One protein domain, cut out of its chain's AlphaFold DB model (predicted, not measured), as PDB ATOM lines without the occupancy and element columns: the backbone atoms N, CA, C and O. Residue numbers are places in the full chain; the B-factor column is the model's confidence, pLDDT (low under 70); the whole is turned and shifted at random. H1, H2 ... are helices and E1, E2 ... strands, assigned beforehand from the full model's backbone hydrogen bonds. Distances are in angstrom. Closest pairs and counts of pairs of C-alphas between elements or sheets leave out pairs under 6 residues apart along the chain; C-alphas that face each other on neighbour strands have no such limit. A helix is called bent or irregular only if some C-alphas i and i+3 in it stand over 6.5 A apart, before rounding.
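What this domain is: This is residues 2 to 136 of the 140 residues of an uncharacterized protein of Gimesia maris (UniProt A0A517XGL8). A long helical hairpin with a small head: H1 then H2 run one way, bent H3 folds back, and E1, E2 and loops make the head. 135 residues are printed, mostly helix by class, with three named helices and two antiparallel named strands, H1 H2 E1 E2 H3. The whole is extended: radius of gyration of the C-alphas 23.7 A, spans 77 by 29 by 28 A.

How they stand to each other: H1, residues 2 to 20, and H2, residues 26 to 45, touch H3a, residues 99 to 118, opposite ways; the closest C-alphas are 13 and 118, 4.6 A, and 34 and 99, 5.4 A. Hairpin E1, residues 61 to 64, and E2, residues 70 to 74, has N 61 and O 73 within hydrogen-bond range, 2.9 A. In the helices, every O i to N i+4 pair is within range.

Where its parts are: H1 begins at C-alpha 2 (155.400, 299.652, 244.952). H3, assigned as one helix by its hydrogen bonds, is bent: C-alphas 118 and 121 are 6.8 A apart. Arm H3b, residues 121 to 134, ends at (152.864, 315.087, 256.958).

The domain as a whole: Links H2 to E1 and E2 to H3 are long; pLDDT is under 70 at residues 24 to 26, 83, 133 and 136.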
ATOM      1  N   ARG A   2     154.280 299.324 244.035       72.00
ATOM      2  CA  ARG A   2     155.400 299.652 244.952       72.00
ATOM      3  C   ARG A   2     156.697 298.890 244.664       72.00
ATOM      4  O   ARG A   2     157.744 299.514 244.587       72.00
ATOM      5  N   ILE A   3     156.612 297.576 244.451       79.56
ATOM      6  CA  ILE A   3     157.776 296.721 244.153       79.56
ATOM      7  C   ILE A   3     158.481 297.185 242.871       79.56
ATOM      8  O   ILE A   3     159.692 297.354 242.866       79.56
ATOM      9  N   ILE A   4     157.715 297.503 241.824       82.56
ATOM     10  CA  ILE A   4     158.245 298.017 240.553       82.56
ATOM     11  C   ILE A   4     158.996 299.341 240.772       82.56
ATOM     12  O   ILE A   4     160.124 299.478 240.313       82.56
ATOM     13  N   LYS A   5     158.430 300.286 241.542       81.88
ATOM     14  CA  LYS A   5     159.105 301.553 241.896       81.88
ATOM     15  C   LYS A   5     160.442 301.308 242.619       81.88
ATOM     16  O   LYS A   5     161.423 301.971 242.304       81.88
ATOM     17  N   PHE A   6     160.492 300.348 243.548       85.38
ATOM     18  CA  PHE A   6     161.731 299.969 244.241       85.38
ATOM     19  C   PHE A   6     162.776 299.366 243.298       85.38
ATOM     20  O   PHE A   6     163.943 299.735 243.390       85.38
ATOM     21  N   ILE A   7     162.367 298.488 242.377       88.38
ATOM     22  CA  ILE A   7     163.270 297.889 241.384       88.38
ATOM     23  C   ILE A   7     163.868 298.974 240.483       88.38
ATOM     24  O   ILE A   7     165.077 298.989 240.282       88.38
ATOM     25  N   PHE A   8     163.058 299.924 240.005       88.06
ATOM     26  CA  PHE A   8     163.555 301.045 239.202       88.06
ATOM     27  C   PHE A   8     164.541 301.933 239.971       88.06
ATOM     28  O   PHE A   8     165.564 302.323 239.417       88.06
ATOM     29  N   LEU A   9     164.271 302.223 241.249       88.25
ATOM     30  CA  LEU A   9     165.186 302.983 242.107       88.25
ATOM     31  C   LEU A   9     166.521 302.261 242.309       88.25
ATOM     32  O   LEU A   9     167.576 302.875 242.176       88.25
ATOM     33  N   ALA A  10     166.472 300.960 242.595       88.25
ATOM     34  CA  ALA A  10     167.667 300.144 242.767       88.25
ATOM     35  C   ALA A  10     168.478 300.054 241.466       88.25
ATOM     36  O   ALA A  10     169.692 300.241 241.493       88.25
ATOM     37  N   ALA A  11     167.811 299.838 240.328       90.19
ATOM     38  CA  ALA A  11     168.449 299.800 239.018       90.19
ATOM     39  C   ALA A  11     169.100 301.145 238.660       90.19
ATOM     40  O   ALA A  11     170.233 301.161 238.186       90.19
ATOM     41  N   LEU A  12     168.434 302.270 238.942       90.38
ATOM     42  CA  LEU A  12     168.987 303.607 238.716       90.38
ATOM     43  C   LEU A  12     170.221 303.868 239.592       90.38
ATOM     44  O   LEU A  12     171.243 304.321 239.085       90.38
ATOM     45  N   SER A  13     170.161 303.549 240.890       88.81
ATOM     46  CA  SER A  13     171.315 303.678 241.790       88.81
ATOM     47  C   SER A  13     172.486 302.795 241.360       88.81
ATOM     48  O   SER A  13     173.631 303.245 241.388       88.81
ATOM     49  N   LEU A  14     172.209 301.559 240.934       89.31
ATOM     50  CA  LEU A  14     173.232 300.639 240.444       89.31
ATOM     51  C   LEU A  14     173.861 301.145 239.142       89.31
ATOM     52  O   LEU A  14     175.079 301.103 239.001       89.31
ATOM     53  N   LEU A  15     173.057 301.673 238.218       90.25
ATOM     54  CA  LEU A  15     173.545 302.248 236.969       90.25
ATOM     55  C   LEU A  15     174.468 303.448 237.223       90.25
ATOM     56  O   LEU A  15     175.537 303.530 236.625       90.25
ATOM     57  N   ILE A  16     174.096 304.341 238.149       88.31
ATOM     58  CA  ILE A  16     174.938 305.479 238.554       88.31
ATOM     59  C   ILE A  16     176.270 304.986 239.132       88.31
ATOM     60  O   ILE A  16     177.317 305.532 238.789       88.31
ATOM     61  N   LEU A  17     176.250 303.944 239.972       87.06
ATOM     62  CA  LEU A  17     177.472 303.348 240.515       87.06
ATOM     63  C   LEU A  17     178.361 302.772 239.412       87.06
ATOM     64  O   LEU A  17     179.542 303.097 239.361       87.06
ATOM     65  N   LEU A  18     177.805 301.951 238.521       86.75
ATOM     66  CA  LEU A  18     178.573 301.294 237.462       86.75
ATOM     67  C   LEU A  18     179.209 302.298 236.494       86.75
ATOM     68  O   LEU A  18     180.360 302.122 236.112       86.75
ATOM     69  N   LEU A  19     178.486 303.360 236.134       86.00
ATOM     70  CA  LEU A  19     178.988 304.391 235.221       86.00
ATOM     71  C   LEU A  19     179.939 305.387 235.897       86.00
ATOM     72  O   LEU A  19     180.805 305.952 235.234       86.00
ATOM     73  N   GLY A  20     179.767 305.643 237.195       81.00
ATOM     74  CA  GLY A  20     180.559 306.637 237.916       81.00
ATOM     75  C   GLY A  20     181.868 306.105 238.499       81.00
ATOM     76  O   GLY A  20     182.754 306.902 238.815       81.00
ATOM     77  N   MET A  21     182.037 304.785 238.631       83.12
ATOM     78  CA  MET A  21     183.287 304.201 239.126       83.12
ATOM     79  C   MET A  21     184.468 304.483 238.179       83.12
ATOM     80  O   MET A  21     184.296 304.554 236.961       83.12
ATOM     81  N   PRO A  22     185.686 304.670 238.720       74.62
ATOM     82  CA  PRO A  22     186.865 304.954 237.907       74.62
ATOM     83  C   PRO A  22     187.173 303.798 236.944       74.62
ATOM     84  O   PRO A  22     187.214 302.637 237.350       74.62
ATOM     85  N   ASN A  23     187.411 304.131 235.671       77.56
ATOM     86  CA  ASN A  23     187.682 303.162 234.609       77.56
ATOM     87  C   ASN A  23     189.062 302.500 234.800       77.56
ATOM     88  O   ASN A  23     190.052 303.169 235.101       77.56
ATOM     89  N   VAL A  24     189.131 301.183 234.586       67.50
ATOM     90  CA  VAL A  24     190.356 300.379 234.690       67.50
ATOM     91  C   VAL A  24     191.354 300.716 233.578       67.50
ATOM     92  O   VAL A  24     192.554 300.739 233.842       67.50
ATOM     93  N   GLU A  25     190.901 301.043 232.363       62.66
ATOM     94  CA  GLU A  25     191.810 301.340 231.240       62.66
ATOM     95  C   GLU A  25     192.618 302.626 231.446       62.66
ATOM     96  O   GLU A  25     193.813 302.663 231.144       62.66
ATOM     97  N   GLN A  26     192.017 303.642 232.076       69.31
ATOM     98  CA  GLN A  26     192.746 304.835 232.526       69.31
ATOM     99  C   GLN A  26     193.871 304.475 233.513       69.31
ATOM    100  O   GLN A  26     194.878 305.175 233.585       69.31
ATOM    101  N   GLY A  27     193.749 303.342 234.210       74.31
ATOM    102  CA  GLY A  27     194.749 302.836 235.142       74.31
ATOM    103  C   GLY A  27     196.089 302.477 234.501       74.31
ATOM    104  O   GLY A  27     197.108 302.626 235.168       74.31
ATOM    105  N   ARG A  28     196.141 302.053 233.226       81.69
ATOM    106  CA  ARG A  28     197.421 301.686 232.581       81.69
ATOM    107  C   ARG A  28     198.303 302.903 232.320       81.69
ATOM    108  O   ARG A  28     199.489 302.862 232.630       81.69
ATOM    109  N   LEU A  29     197.729 303.977 231.776       83.44
ATOM    110  CA  LEU A  29     198.451 305.236 231.567       83.44
ATOM    111  C   LEU A  29     198.840 305.865 232.905       83.44
ATOM    112  O   LEU A  29     199.991 306.227 233.105       83.44
ATOM    113  N   GLU A  30     197.915 305.906 233.867       84.94
ATOM    114  CA  GLU A  30     198.214 306.397 235.216       84.94
ATOM    115  C   GLU A  30     199.361 305.624 235.879       84.94
ATOM    116  O   GLU A  30     200.211 306.234 236.526       84.94
ATOM    117  N   PHE A  31     199.391 304.298 235.718       87.12
ATOM    118  CA  PHE A  31     200.461 303.458 236.242       87.12
ATOM    119  C   PHE A  31     201.799 303.779 235.581       87.12
ATOM    120  O   PHE A  31     202.775 303.989 236.296       87.12
ATOM    121  N   ARG A  32     201.849 303.885 234.243       89.75
ATOM    122  CA  ARG A  32     203.079 304.274 233.532       89.75
ATOM    123  C   ARG A  32     203.582 305.634 234.008       89.75
ATOM    124  O   ARG A  32     204.752 305.741 234.345       89.75
ATOM    125  N   ASN A  33     202.704 306.622 234.174       90.38
ATOM    126  CA  ASN A  33     203.113 307.945 234.651       90.38
ATOM    127  C   ASN A  33     203.642 307.910 236.097       90.38
ATOM    128  O   ASN A  33     204.596 308.601 236.446       90.38
ATOM    129  N   GLN A  34     203.027 307.106 236.967       90.19
ATOM    130  CA  GLN A  34     203.518 306.913 238.336       90.19
ATOM    131  C   GLN A  34     204.868 306.200 238.360       90.19
ATOM    132  O   GLN A  34     205.737 306.568 239.149       90.19
ATOM    133  N   TYR A  35     205.038 305.203 237.496       92.88
ATOM    134  CA  TYR A  35     206.266 304.437 237.384       92.88
ATOM    135  C   TYR A  35     207.409 305.283 236.810       92.88
ATOM    136  O   TYR A  35     208.488 305.286 237.385       92.88
ATOM    137  N   ALA A  36     207.149 306.099 235.783       93.25
ATOM    138  CA  ALA A  36     208.108 307.067 235.248       93.25
ATOM    139  C   ALA A  36     208.591 308.044 236.328       93.25
ATOM    140  O   ALA A  36     209.789 308.249 236.485       93.25
ATOM    141  N   PHE A  37     207.670 308.586 237.138       93.12
ATOM    142  CA  PHE A  37     208.038 309.455 238.260       93.12
ATOM    143  C   PHE A  37     208.906 308.727 239.293       93.12
ATOM    144  O   PHE A  37     209.837 309.311 239.840       93.12
ATOM    145  N   HIS A  38     208.595 307.463 239.586       93.88
ATOM    146  CA  HIS A  38     209.380 306.664 240.521       93.88
ATOM    147  C   HIS A  38     210.798 306.413 239.996       93.88
ATOM    148  O   HIS A  38     211.750 306.691 240.719       93.88
ATOM    149  N   LEU A  39     210.938 305.989 238.738       94.56
ATOM    150  CA  LEU A  39     212.235 305.804 238.081       94.56
ATOM    151  C   LEU A  39     213.048 307.104 238.064       94.56
ATOM    152  O   LEU A  39     214.211 307.097 238.448       94.56
ATOM    153  N   ALA A  40     212.422 308.235 237.726       93.12
ATOM    154  CA  ALA A  40     213.085 309.537 237.734       93.12
ATOM    155  C   ALA A  40     213.630 309.909 239.128       93.12
ATOM    156  O   ALA A  40     214.724 310.457 239.243       93.12
ATOM    157  N   GLN A  41     212.904 309.577 240.205       93.69
ATOM    158  CA  GLN A  41     213.399 309.757 241.576       93.69
ATOM    159  C   GLN A  41     214.584 308.836 241.884       93.69
ATOM    160  O   GLN A  41     215.531 309.284 242.517       93.69
ATOM    161  N   GLN A  42     214.559 307.585 241.420       94.56
ATOM    162  CA  GLN A  42     215.658 306.636 241.621       94.56
ATOM    163  C   GLN A  42     216.923 307.023 240.849       94.56
ATOM    164  O   GLN A  42     218.029 306.868 241.361       94.56
ATOM    165  N   VAL A  43     216.776 307.578 239.644       93.62
ATOM    166  CA  VAL A  43     217.893 308.172 238.893       93.62
ATOM    167  C   VAL A  43     218.434 309.391 239.642       93.62
ATOM    168  O   VAL A  43     219.640 309.508 239.837       93.62
ATOM    169  N   LYS A  44     217.551 310.262 240.151       92.69
ATOM    170  CA  LYS A  44     217.942 311.435 240.946       92.69
ATOM    171  C   LYS A  44     218.712 311.068 242.222       92.69
ATOM    172  O   LYS A  44     219.635 311.783 242.600       92.69
ATOM    173  N   THR A  45     218.327 309.996 242.913       92.75
ATOM    174  CA  THR A  45     219.011 309.535 244.134       92.75
ATOM    175  C   THR A  45     220.263 308.705 243.852       92.75
ATOM    176  O   THR A  45     221.006 308.408 244.787       92.75
ATOM    177  N   GLY A  46     220.511 308.336 242.592       91.38
ATOM    178  CA  GLY A  46     221.615 307.466 242.188       91.38
ATOM    179  C   GLY A  46     221.381 305.977 242.468       91.38
ATOM    180  O   GLY A  46     222.320 305.191 242.382       91.38
ATOM    181  N   GLU A  47     220.150 305.571 242.805       94.75
ATOM    182  CA  GLU A  47     219.771 304.153 242.906       94.75
ATOM    183  C   GLU A  47     219.782 303.461 241.538       94.75
ATOM    184  O   GLU A  47     220.097 302.274 241.444       94.75
ATOM    185  N   LEU A  48     219.429 304.206 240.488       93.69
ATOM    186  CA  LEU A  48     219.450 303.750 239.104       93.69
ATOM    187  C   LEU A  48     220.448 304.564 238.278       93.69
ATOM    188  O   LEU A  48     220.673 305.742 238.566       93.69
ATOM    189  N   PRO A  49     221.051 303.950 237.247       93.38
ATOM    190  CA  PRO A  49     222.023 304.636 236.422       93.38
ATOM    191  C   PRO A  49     221.347 305.682 235.507       93.38
ATOM    192  O   PRO A  49     220.166 305.536 235.171       93.38
ATOM    193  N   PRO A  50     222.072 306.736 235.082       90.56
ATOM    194  CA  PRO A  50     221.518 307.829 234.270       90.56
ATOM    195  C   PRO A  50     221.012 307.417 232.883       90.56
ATOM    196  O   PRO A  50     220.222 308.136 232.284       90.56
ATOM    197  N   ASP A  51     221.470 306.276 232.367       92.50
ATOM    198  CA  ASP A  51     221.068 305.694 231.083       92.50
ATOM    199  C   ASP A  51     219.785 304.851 231.179       92.50
ATOM    200  O   ASP A  51     219.360 304.250 230.191       92.50
ATOM    201  N   THR A  52     219.154 304.807 232.357       92.81
ATOM    202  CA  THR A  52     217.843 304.179 232.526       92.81
ATOM    203  C   THR A  52     216.833 304.833 231.585       92.81
ATOM    204  O   THR A  52     216.790 306.052 231.443       92.81
ATOM    205  N   VAL A  53     215.992 304.012 230.963       93.44
ATOM    206  CA  VAL A  53     214.897 304.481 230.114       93.44
ATOM    207  C   VAL A  53     213.591 304.562 230.893       93.44
ATOM    208  O   VAL A  53     213.359 303.839 231.867       93.44
ATOM    209  N   ASP A  54     212.726 305.461 230.454       92.75
ATOM    210  CA  ASP A  54     211.387 305.615 230.980       92.75
ATOM    211  C   ASP A  54     210.446 304.488 230.484       92.75
ATOM    212  O   ASP A  54     210.824 303.637 229.673       92.75
ATOM    213  N   PRO A  55     209.188 304.430 230.960       92.75
ATOM    214  CA  PRO A  55     208.248 303.375 230.580       92.75
ATOM    215  C   PRO A  55     207.808 303.386 229.113       92.75
ATOM    216  O   PRO A  55     207.008 302.520 228.745       92.75
ATOM    217  N   TRP A  56     208.223 304.371 228.316       92.25
ATOM    218  CA  TRP A  56     207.986 304.486 226.875       92.25
ATOM    219  C   TRP A  56     209.268 304.287 226.059       92.25
ATOM    220  O   TRP A  56     209.252 304.544 224.860       92.25
ATOM    221  N   ASP A  57     210.326 303.767 226.687       92.38
ATOM    222  CA  ASP A  57     211.634 303.507 226.082       92.38
ATOM    223  C   ASP A  57     212.374 304.789 225.645       92.38
ATOM    224  O   ASP A  57     213.241 304.753 224.769       92.38
ATOM    225  N   HIS A  58     212.064 305.930 226.269       91.75
ATOM    226  CA  HIS A  58     212.775 307.191 226.065       91.75
ATOM    227  C   HIS A  58     213.817 307.414 227.167       91.75
ATOM    228  O   HIS A  58     213.632 306.995 228.309       91.75
ATOM    229  N   ALA A  59     214.928 308.078 226.846       91.81
ATOM    230  CA  ALA A  59     215.911 308.464 227.858       91.81
ATOM    231  C   ALA A  59     215.349 309.574 228.763       91.81
ATOM    232  O   ALA A  59     214.605 310.437 228.294       91.81
ATOM    233  N   PHE A  60     215.726 309.572 230.044       92.81
ATOM    234  CA  PHE A  60     215.424 310.699 230.924       92.81
ATOM    235  C   PHE A  60     216.293 311.910 230.575       92.81
ATOM    236  O   PHE A  60     217.499 311.789 230.359       92.81
ATOM    237  N   GLU A  61     215.686 313.089 230.598       91.75
ATOM    238  CA  GLU A  61     216.405 314.354 230.574       91.75
ATOM    239  C   GLU A  61     216.872 314.691 231.994       91.75
ATOM    240  O   GLU A  61     216.104 314.607 232.958       91.75
ATOM    241  N   ILE A  62     218.154 315.032 232.128       91.88
ATOM    242  CA  ILE A  62     218.790 315.349 233.405       91.88
ATOM    243  C   ILE A  62     219.338 316.765 233.317       91.88
ATOM    244  O   ILE A  62     220.289 317.035 232.586       91.88
ATOM    245  N   GLU A  63     218.760 317.651 234.114       90.75
ATOM    246  CA  GLU A  63     219.176 319.040 234.228       90.75
ATOM    247  C   GLU A  63     219.656 319.334 235.649       90.75
ATOM    248  O   GLU A  63     219.198 318.735 236.623       90.75
ATOM    249  N   HIS A  64     220.568 320.294 235.778       89.06
ATOM    250  CA  HIS A  64     220.978 320.839 237.068       89.06
ATOM    251  C   HIS A  64     220.443 322.260 237.184       89.06
ATOM    252  O   HIS A  64     220.695 323.106 236.324       89.06
ATOM    253  N   THR A  65     219.690 322.535 238.246       85.88
ATOM    254  CA  THR A  65     219.204 323.889 238.516       85.88
ATOM    255  C   THR A  65     220.367 324.814 238.898       85.88
ATOM    256  O   THR A  65     221.434 324.348 239.303       85.88
ATOM    257  N   PRO A  66     220.174 326.149 238.871       85.56
ATOM    258  CA  PRO A  66     221.182 327.099 239.352       85.56
ATOM    259  C   PRO A  66     221.605 326.896 240.819       85.56
ATOM    260  O   PRO A  66     222.635 327.420 241.232       85.56
ATOM    261  N   SER A  67     220.811 326.166 241.610       87.19
ATOM    262  CA  SER A  67     221.115 325.788 242.994       87.19
ATOM    263  C   SER A  67     221.786 324.412 243.118       87.19
ATOM    264  O   SER A  67     221.822 323.870 244.219       87.19
ATOM    265  N   ASP A  68     222.288 323.854 242.012       84.56
ATOM    266  CA  ASP A  68     222.902 322.521 241.914       84.56
ATOM    267  C   ASP A  68     221.961 321.369 242.319       84.56
ATOM    268  O   ASP A  68     222.382 320.296 242.748       84.56
ATOM    269  N   GLU A  69     220.645 321.568 242.176       87.94
ATOM    270  CA  GLU A  69     219.688 320.480 242.357       87.94
ATOM    271  C   GLU A  69     219.492 319.736 241.038       87.94
ATOM    272  O   GLU A  69     219.128 320.325 240.022       87.94
ATOM    273  N   MET A  70     219.674 318.418 241.069       89.62
ATOM    274  CA  MET A  70     219.384 317.552 239.929       89.62
ATOM    275  C   MET A  70     217.868 317.430 239.723       89.62
ATOM    276  O   MET A  70     217.110 317.101 240.650       89.62
ATOM    277  N   VAL A  71     217.431 317.667 238.493       90.81
ATOM    278  CA  VAL A  71     216.058 317.510 238.023       90.81
ATOM    279  C   VAL A  71     216.065 316.478 236.911       90.81
ATOM    280  O   VAL A  71     216.691 316.662 235.876       90.81
ATOM    281  N   VAL A  72     215.362 315.377 237.154       92.06
ATOM    282  CA  VAL A  72     215.155 314.313 236.171       92.06
ATOM    283  C   VAL A  72     213.736 314.410 235.622       92.06
ATOM    284  O   VAL A  72     212.788 314.510 236.414       92.06
ATOM    285  N   THR A  73     213.605 314.369 234.298       92.19
ATOM    286  CA  THR A  73     212.347 314.522 233.559       92.19
ATOM    287  C   THR A  73     212.170 313.374 232.562       92.19
ATOM    288  O   THR A  73     213.095 313.023 231.839       92.19
ATOM    289  N   SER A  74     210.976 312.777 232.520       92.38
ATOM    290  CA  SER A  74     210.523 311.923 231.409       92.38
ATOM    291  C   SER A  74     209.569 312.718 230.532       92.38
ATOM    292  O   SER A  74     208.656 313.351 231.061       92.38
ATOM    293  N   HIS A  75     209.749 312.622 229.214       90.12
ATOM    294  CA  HIS A  75     208.896 313.278 228.219       90.12
ATOM    295  C   HIS A  75     207.610 312.506 227.885       90.12
ATOM    296  O   HIS A  75     206.933 312.755 226.881       90.12
ATOM    297  N   GLY A  76     207.302 311.489 228.690       88.06
ATOM    298  CA  GLY A  76     206.122 310.668 228.515       88.06
ATOM    299  C   GLY A  76     206.062 309.978 227.150       88.06
ATOM    300  O   GLY A  76     207.069 309.657 226.516       88.06
ATOM    301  N   ALA A  77     204.835 309.757 226.681       86.75
ATOM    302  CA  ALA A  77     204.572 309.060 225.424       86.75
ATOM    303  C   ALA A  77     205.001 309.845 224.176       86.75
ATOM    304  O   ALA A  77     205.245 309.229 223.140       86.75
ATOM    305  N   ASN A  78     205.062 311.177 224.262       83.38
ATOM    306  CA  ASN A  78     205.403 312.031 223.124       83.38
ATOM    307  C   ASN A  78     206.916 312.069 222.884       83.38
ATOM    308  O   ASN A  78     207.343 312.296 221.756       83.38
ATOM    309  N   GLY A  79     207.717 311.831 223.928       80.44
ATOM    310  CA  GLY A  79     209.177 311.771 223.833       80.44
ATOM    311  C   GLY A  79     209.859 313.123 223.632       80.44
ATOM    312  O   GLY A  79     211.080 313.171 223.526       80.44
ATOM    313  N   THR A  80     209.097 314.216 223.584       80.25
ATOM    314  CA  THR A  80     209.611 315.573 223.389       80.25
ATOM    315  C   THR A  80     208.801 316.575 224.199       80.25
ATOM    316  O   THR A  80     207.575 316.583 224.076       80.25
ATOM    317  N   SER A  81     209.475 317.474 224.911       79.94
ATOM    318  CA  SER A  81     208.855 318.681 225.469       79.94
ATOM    319  C   SER A  81     208.853 319.834 224.451       79.94
ATOM    320  O   SER A  81     209.751 319.921 223.605       79.94
ATOM    321  N   PRO A  82     207.871 320.750 224.500       77.81
ATOM    322  CA  PRO A  82     207.923 321.997 223.748       77.81
ATOM    323  C   PRO A  82     209.076 322.897 224.225       77.81
ATOM    324  O   PRO A  82     209.469 322.879 225.385       77.81
ATOM    325  N   ALA A  83     209.590 323.747 223.330       69.69
ATOM    326  CA  ALA A  83     210.729 324.627 223.630       69.69
ATOM    327  C   ALA A  83     210.470 325.618 224.786       69.69
ATOM    328  O   ALA A  83     211.411 326.073 225.430       69.69
ATOM    329  N   ASP A  84     209.198 325.932 225.050       71.38
ATOM    330  CA  ASP A  84     208.776 326.889 226.076       71.38
ATOM    331  C   ASP A  84     208.509 326.236 227.451       71.38
ATOM    332  O   ASP A  84     207.996 326.896 228.358       71.38
ATOM    333  N   GLY A  85     208.848 324.952 227.629       74.69
ATOM    334  CA  GLY A  85     208.823 324.267 228.924       74.69
ATOM    335  C   GLY A  85     208.065 322.941 228.918       74.69
ATOM    336  O   GLY A  85     207.964 322.270 227.899       74.69
ATOM    337  N   TYR A  86     207.536 322.559 230.082       76.88
ATOM    338  CA  TYR A  86     206.879 321.265 230.262       76.88
ATOM    339  C   TYR A  86     205.456 321.227 229.689       76.88
ATOM    340  O   TYR A  86     204.660 322.147 229.910       76.88
ATOM    341  N   ASP A  87     205.107 320.132 229.019       79.12
ATOM    342  CA  ASP A  87     203.750 319.822 228.589       79.12
ATOM    343  C   ASP A  87     202.962 319.003 229.637       79.12
ATOM    344  O   ASP A  87     203.315 318.910 230.816       79.12
ATOM    345  N   ALA A  88     201.797 318.485 229.236       76.31
ATOM    346  CA  ALA A  88     200.910 317.735 230.126       76.31
ATOM    347  C   ALA A  88     201.361 316.285 230.388       76.31
ATOM    348  O   ALA A  88     200.847 315.668 231.335       76.31
ATOM    349  N   ASP A  89     202.257 315.763 229.554       80.69
ATOM    350  CA  ASP A  89     202.754 314.388 229.559       80.69
ATOM    351  C   ASP A  89     204.146 314.287 230.200       80.69
ATOM    352  O   ASP A  89     204.519 313.204 230.658       80.69
ATOM    353  N   ASP A  90     204.845 315.415 230.324       84.38
ATOM    354  CA  ASP A  90     206.106 315.536 231.041       84.38
ATOM    355  C   ASP A  90     205.976 315.210 232.533       84.38
ATOM    356  O   ASP A  90     205.068 315.653 233.248       84.38
ATOM    357  N   ILE A  91     206.927 314.426 233.034       89.12
ATOM    358  CA  ILE A  91     206.961 313.945 234.413       89.12
ATOM    359  C   ILE A  91     208.324 314.269 234.998       89.12
ATOM    360  O   ILE A  91     209.301 313.559 234.769       89.12
ATOM    361  N   SER A  92     208.366 315.327 235.804       89.50
ATOM    362  CA  SER A  92     209.596 315.803 236.432       89.50
ATOM    363  C   SER A  92     209.627 315.548 237.937       89.50
ATOM    364  O   SER A  92     208.618 315.646 238.644       89.50
ATOM    365  N   THR A  93     210.820 315.269 238.456       88.81
ATOM    366  CA  THR A  93     211.093 315.161 239.900       88.81
ATOM    367  C   THR A  93     210.848 316.458 240.678       88.81
ATOM    368  O   THR A  93     210.658 316.395 241.893       88.81
ATOM    369  N   SER A  94     210.811 317.613 240.003       86.19
ATOM    370  CA  SER A  94     210.536 318.930 240.598       86.19
ATOM    371  C   SER A  94     209.039 319.283 240.652       86.19
ATOM    372  O   SER A  94     208.660 320.331 241.180       86.19
ATOM    373  N   MET A  95     208.156 318.415 240.142       84.38
ATOM    374  CA  MET A  95     206.718 318.680 240.109       84.38
ATOM    375  C   MET A  95     206.111 318.838 241.509       84.38
ATOM    376  O   MET A  95     206.131 317.923 242.336       84.38
ATOM    377  N   SER A  96     205.428 319.964 241.733       82.12
ATOM    378  CA  SER A  96     204.681 320.227 242.972       82.12
ATOM    379  C   SER A  96     203.497 319.267 243.177       82.12
ATOM    380  O   SER A  96     203.122 318.963 244.313       82.12
ATOM    381  N   ASN A  97     202.916 318.756 242.085       79.56
ATOM    382  CA  ASN A  97     201.787 317.830 242.109       79.56
ATOM    383  C   ASN A  97     202.062 316.563 241.276       79.56
ATOM    384  O   ASN A  97     201.640 316.479 240.120       79.56
ATOM    385  N   PRO A  98     202.754 315.563 241.848       81.56
ATOM    386  CA  PRO A  98     203.200 314.384 241.116       81.56
ATOM    387  C   PRO A  98     202.042 313.455 240.694       81.56
ATOM    388  O   PRO A  98     200.972 313.449 241.328       81.56
ATOM    389  N   PRO A  99     202.250 312.594 239.672       80.12
ATOM    390  CA  PRO A  99     201.193 311.781 239.059       80.12
ATOM    391  C   PRO A  99     200.412 310.904 240.048       80.12
ATOM    392  O   PRO A  99     199.189 310.763 239.935       80.12
ATOM    393  N   HIS A 100     201.088 310.358 241.065       80.69
ATOM    394  CA  HIS A 100     200.463 309.524 242.096       80.69
ATOM    395  C   HIS A 100     199.464 310.315 242.961       80.69
ATOM    396  O   HIS A 100     198.350 309.843 243.205       80.69
ATOM    397  N   LYS A 101     199.797 311.553 243.363       78.12
ATOM    398  CA  LYS A 101     198.894 312.418 244.149       78.12
ATOM    399  C   LYS A 101     197.708 312.901 243.315       78.12
ATOM    400  O   LYS A 101     196.562 312.839 243.777       78.12
ATOM    401  N   LYS A 102     197.956 313.324 242.070       78.38
ATOM    402  CA  LYS A 102     196.913 313.771 241.127       78.38
ATOM    403  C   LYS A 102     195.890 312.664 240.855       78.38
ATOM    404  O   LYS A 102     194.683 312.889 240.943       78.38
ATOM    405  N   THR A 103     196.366 311.445 240.613       81.56
ATOM    406  CA  THR A 103     195.503 310.282 240.355       81.56
ATOM    407  C   THR A 103     194.668 309.907 241.578       81.56
ATOM    408  O   THR A 103     193.452 309.721 241.478       81.56
ATOM    409  N   MET A 104     195.292 309.840 242.758       81.94
ATOM    410  CA  MET A 104     194.611 309.449 243.992       81.94
ATOM    411  C   MET A 104     193.488 310.425 244.365       81.94
ATOM    412  O   MET A 104     192.379 310.006 244.703       81.94
ATOM    413  N   THR A 105     193.754 311.732 244.290       82.69
ATOM    414  CA  THR A 105     192.765 312.769 244.620       82.69
ATOM    415  C   THR A 105     191.588 312.765 243.647       82.69
ATOM    416  O   THR A 105     190.440 312.832 244.093       82.69
ATOM    417  N   ARG A 106     191.845 312.607 242.341       83.94
ATOM    418  CA  ARG A 106     190.797 312.467 241.321       83.94
ATOM    419  C   ARG A 106     189.905 311.256 241.588       83.94
ATOM    420  O   ARG A 106     188.690 311.420 241.681       83.94
ATOM    421  N   LYS A 107     190.492 310.070 241.785       83.75
ATOM    422  CA  LYS A 107     189.735 308.832 242.045       83.75
ATOM    423  C   LYS A 107     188.913 308.917 243.325       83.75
ATOM    424  O   LYS A 107     187.752 308.520 243.326       83.75
ATOM    425  N   ARG A 108     189.466 309.499 244.396       86.38
ATOM    426  CA  ARG A 108     188.720 309.742 245.641       86.38
ATOM    427  C   ARG A 108     187.509 310.640 245.406       86.38
ATOM    428  O   ARG A 108     186.411 310.286 245.821       86.38
ATOM    429  N   ARG A 109     187.685 311.776 244.721       86.50
ATOM    430  CA  ARG A 109     186.574 312.690 244.402       86.50
ATOM    431  C   ARG A 109     185.504 312.003 243.560       86.50
ATOM    432  O   ARG A 109     184.330 312.108 243.893       86.50
ATOM    433  N   GLN A 110     185.906 311.272 242.522       87.12
ATOM    434  CA  GLN A 110     184.990 310.526 241.664       87.12
ATOM    435  C   GLN A 110     184.208 309.470 242.453       87.12
ATOM    436  O   GLN A 110     182.990 309.382 242.314       87.12
ATOM    437  N   PHE A 111     184.881 308.723 243.328       87.31
ATOM    438  CA  PHE A 111     184.241 307.734 244.189       87.31
ATOM    439  C   PHE A 111     183.201 308.380 245.113       87.31
ATOM    440  O   PHE A 111     182.045 307.965 245.114       87.31
ATOM    441  N   PHE A 112     183.571 309.438 245.843       89.38
ATOM    442  CA  PHE A 112     182.644 310.126 246.747       89.38
ATOM    443  C   PHE A 112     181.467 310.770 246.009       89.38
ATOM    444  O   PHE A 112     180.334 310.651 246.466       89.38
ATOM    445  N   ALA A 113     181.712 311.408 244.862       87.94
ATOM    446  CA  ALA A 113     180.657 312.003 244.047       87.94
ATOM    447  C   ALA A 113     179.680 310.938 243.534       87.94
ATOM    448  O   ALA A 113     178.469 311.097 243.661       87.94
ATOM    449  N   THR A 114     180.199 309.822 243.020       89.62
ATOM    450  CA  THR A 114     179.379 308.710 242.522       89.62
ATOM    451  C   THR A 114     178.547 308.094 243.637       89.62
ATOM    452  O   THR A 114     177.353 307.852 243.466       89.62
ATOM    453  N   LEU A 115     179.150 307.886 244.807       88.50
ATOM    454  CA  LEU A 115     178.467 307.317 245.960       88.50
ATOM    455  C   LEU A 115     177.363 308.261 246.456       88.50
ATOM    456  O   LEU A 115     176.231 307.821 246.651       88.50
ATOM    457  N   ALA A 116     177.637 309.566 246.545       88.50
ATOM    458  CA  ALA A 116     176.631 310.573 246.881       88.50
ATOM    459  C   ALA A 116     175.466 310.589 245.873       88.50
ATOM    460  O   ALA A 116     174.305 310.518 246.276       88.50
ATOM    461  N   LEU A 117     175.764 310.599 244.569       89.00
ATOM    462  CA  LEU A 117     174.754 310.582 243.507       89.00
ATOM    463  C   LEU A 117     173.923 309.295 243.514       89.00
ATOM    464  O   LEU A 117     172.715 309.345 243.290       89.00
ATOM    465  N   SER A 118     174.531 308.149 243.833       89.44
ATOM    466  CA  SER A 118     173.820 306.868 243.917       89.44
ATOM    467  C   SER A 118     172.787 306.825 245.050       89.44
ATOM    468  O   SER A 118     171.774 306.128 244.940       89.44
ATOM    469  N   LEU A 119     173.002 307.612 246.113       88.12
ATOM    470  CA  LEU A 119     172.097 307.738 247.257       88.12
ATOM    471  C   LEU A 119     170.988 308.781 247.039       88.12
ATOM    472  O   LEU A 119     169.939 308.690 247.680       88.12
ATOM    473  N   CYS A 120     171.173 309.748 246.132       89.44
ATOM    474  CA  CYS A 120     170.187 310.800 245.859       89.44
ATOM    475  C   CYS A 120     168.775 310.267 245.538       89.44
ATOM    476  O   CYS A 120     167.824 310.774 246.140       89.44
ATOM    477  N   PRO A 121     168.587 309.239 244.681       86.94
ATOM    478  CA  PRO A 121     167.265 308.669 244.419       86.94
ATOM    479  C   PRO A 121     166.535 308.232 245.698       86.94
ATOM    480  O   PRO A 121     165.347 308.511 245.870       86.94
ATOM    481  N   TRP A 122     167.256 307.613 246.634       88.19
ATOM    482  CA  TRP A 122     166.708 307.129 247.903       88.19
ATOM    483  C   TRP A 122     166.340 308.269 248.849       88.19
ATOM    484  O   TRP A 122     165.263 308.247 249.446       88.19
ATOM    485  N   LEU A 123     167.196 309.289 248.947       88.56
ATOM    486  CA  LEU A 123     166.926 310.486 249.746       88.56
ATOM    487  C   LEU A 123     165.694 311.238 249.232       88.56
ATOM    488  O   LEU A 123     164.834 311.627 250.021       88.56
ATOM    489  N   ILE A 124     165.561 311.378 247.911       88.00
ATOM    490  CA  ILE A 124     164.398 312.004 247.274       88.00
ATOM    491  C   ILE A 124     163.128 311.193 247.570       88.00
ATOM    492  O   ILE A 124     162.129 311.753 248.028       88.00
ATOM    493  N   ALA A 125     163.166 309.869 247.388       86.00
ATOM    494  CA  ALA A 125     162.035 308.993 247.691       86.00
ATOM    495  C   ALA A 125     161.617 309.067 249.174       86.00
ATOM    496  O   ALA A 125     160.423 309.079 249.493       86.00
ATOM    497  N   TRP A 126     162.590 309.159 250.085       86.88
ATOM    498  CA  TRP A 126     162.341 309.320 251.515       86.88
ATOM    499  C   TRP A 126     161.702 310.675 251.846       86.88
ATOM    500  O   TRP A 126     160.675 310.704 252.529       86.88
ATOM    501  N   LEU A 127     162.229 311.779 251.304       87.94
ATOM    502  CA  LEU A 127     161.666 313.122 251.488       87.94
ATOM    503  C   LEU A 127     160.212 313.202 251.015       87.94
ATOM    504  O   LEU A 127     159.353 313.705 251.744       87.94
ATOM    505  N   PHE A 128     159.903 312.650 249.836       85.62
ATOM    506  CA  PHE A 128     158.526 312.592 249.342       85.62
ATOM    507  C   PHE A 128     157.617 311.774 250.262       85.62
ATOM    508  O   PHE A 128     156.505 312.206 250.560       85.62
ATOM    509  N   ARG A 129     158.086 310.632 250.778       82.62
ATOM    510  CA  ARG A 129     157.311 309.796 251.709       82.62
ATOM    511  C   ARG A 129     157.020 310.516 253.026       82.62
ATOM    512  O   ARG A 129     155.892 310.452 253.514       82.62
ATOM    513  N   VAL A 130     158.011 311.194 253.602       84.50
ATOM    514  CA  VAL A 130     157.843 311.958 254.849       84.50
ATOM    515  C   VAL A 130     156.890 313.135 254.630       84.50
ATOM    516  O   VAL A 130     155.960 313.321 255.413       84.50
ATOM    517  N   ARG A 131     157.053 313.886 253.535       80.56
ATOM    518  CA  ARG A 131     156.195 315.033 253.207       80.56
ATOM    519  C   ARG A 131     154.752 314.614 252.910       80.56
ATOM    520  O   ARG A 131     153.828 315.242 253.409       80.56
ATOM    521  N   SER A 132     154.557 313.520 252.175       74.56
ATOM    522  CA  SER A 132     153.245 312.918 251.896       74.56
ATOM    523  C   SER A 132     152.504 312.547 253.181       74.56
ATOM    524  O   SER A 132     151.348 312.926 253.346       74.56
ATOM    525  N   LYS A 133     153.186 311.885 254.128       69.19
ATOM    526  CA  LYS A 133     152.612 311.552 255.442       69.19
ATOM    527  C   LYS A 133     152.248 312.796 256.252       69.19
ATOM    528  O   LYS A 133     151.201 312.814 256.885       69.19
ATOM    529  N   ARG A 134     153.091 313.833 256.220       73.69
ATOM    530  CA  ARG A 134     152.864 315.087 256.958       73.69
ATOM    531  C   ARG A 134     151.676 315.890 256.418       73.69
ATOM    532  O   ARG A 134     151.049 316.609 257.180       73.69
ATOM    533  N   MET A 135     151.368 315.754 255.128       71.12
ATOM    534  CA  MET A 135     150.229 316.411 254.470       71.12
ATOM    535  C   MET A 135     148.951 315.550 254.458       71.12
ATOM    536  O   MET A 135     147.976 315.936 253.824       71.12
ATOM    537  N   GLY A 136     148.942 314.374 255.101       54.69
ATOM    538  CA  GLY A 136     147.779 313.473 255.113       54.69
ATOM    539  C   GLY A 136     147.448 312.828 253.760       54.69
ATOM    540  O   GLY A 136     146.424 312.164 253.625       54.69
TER     541      GLY A 136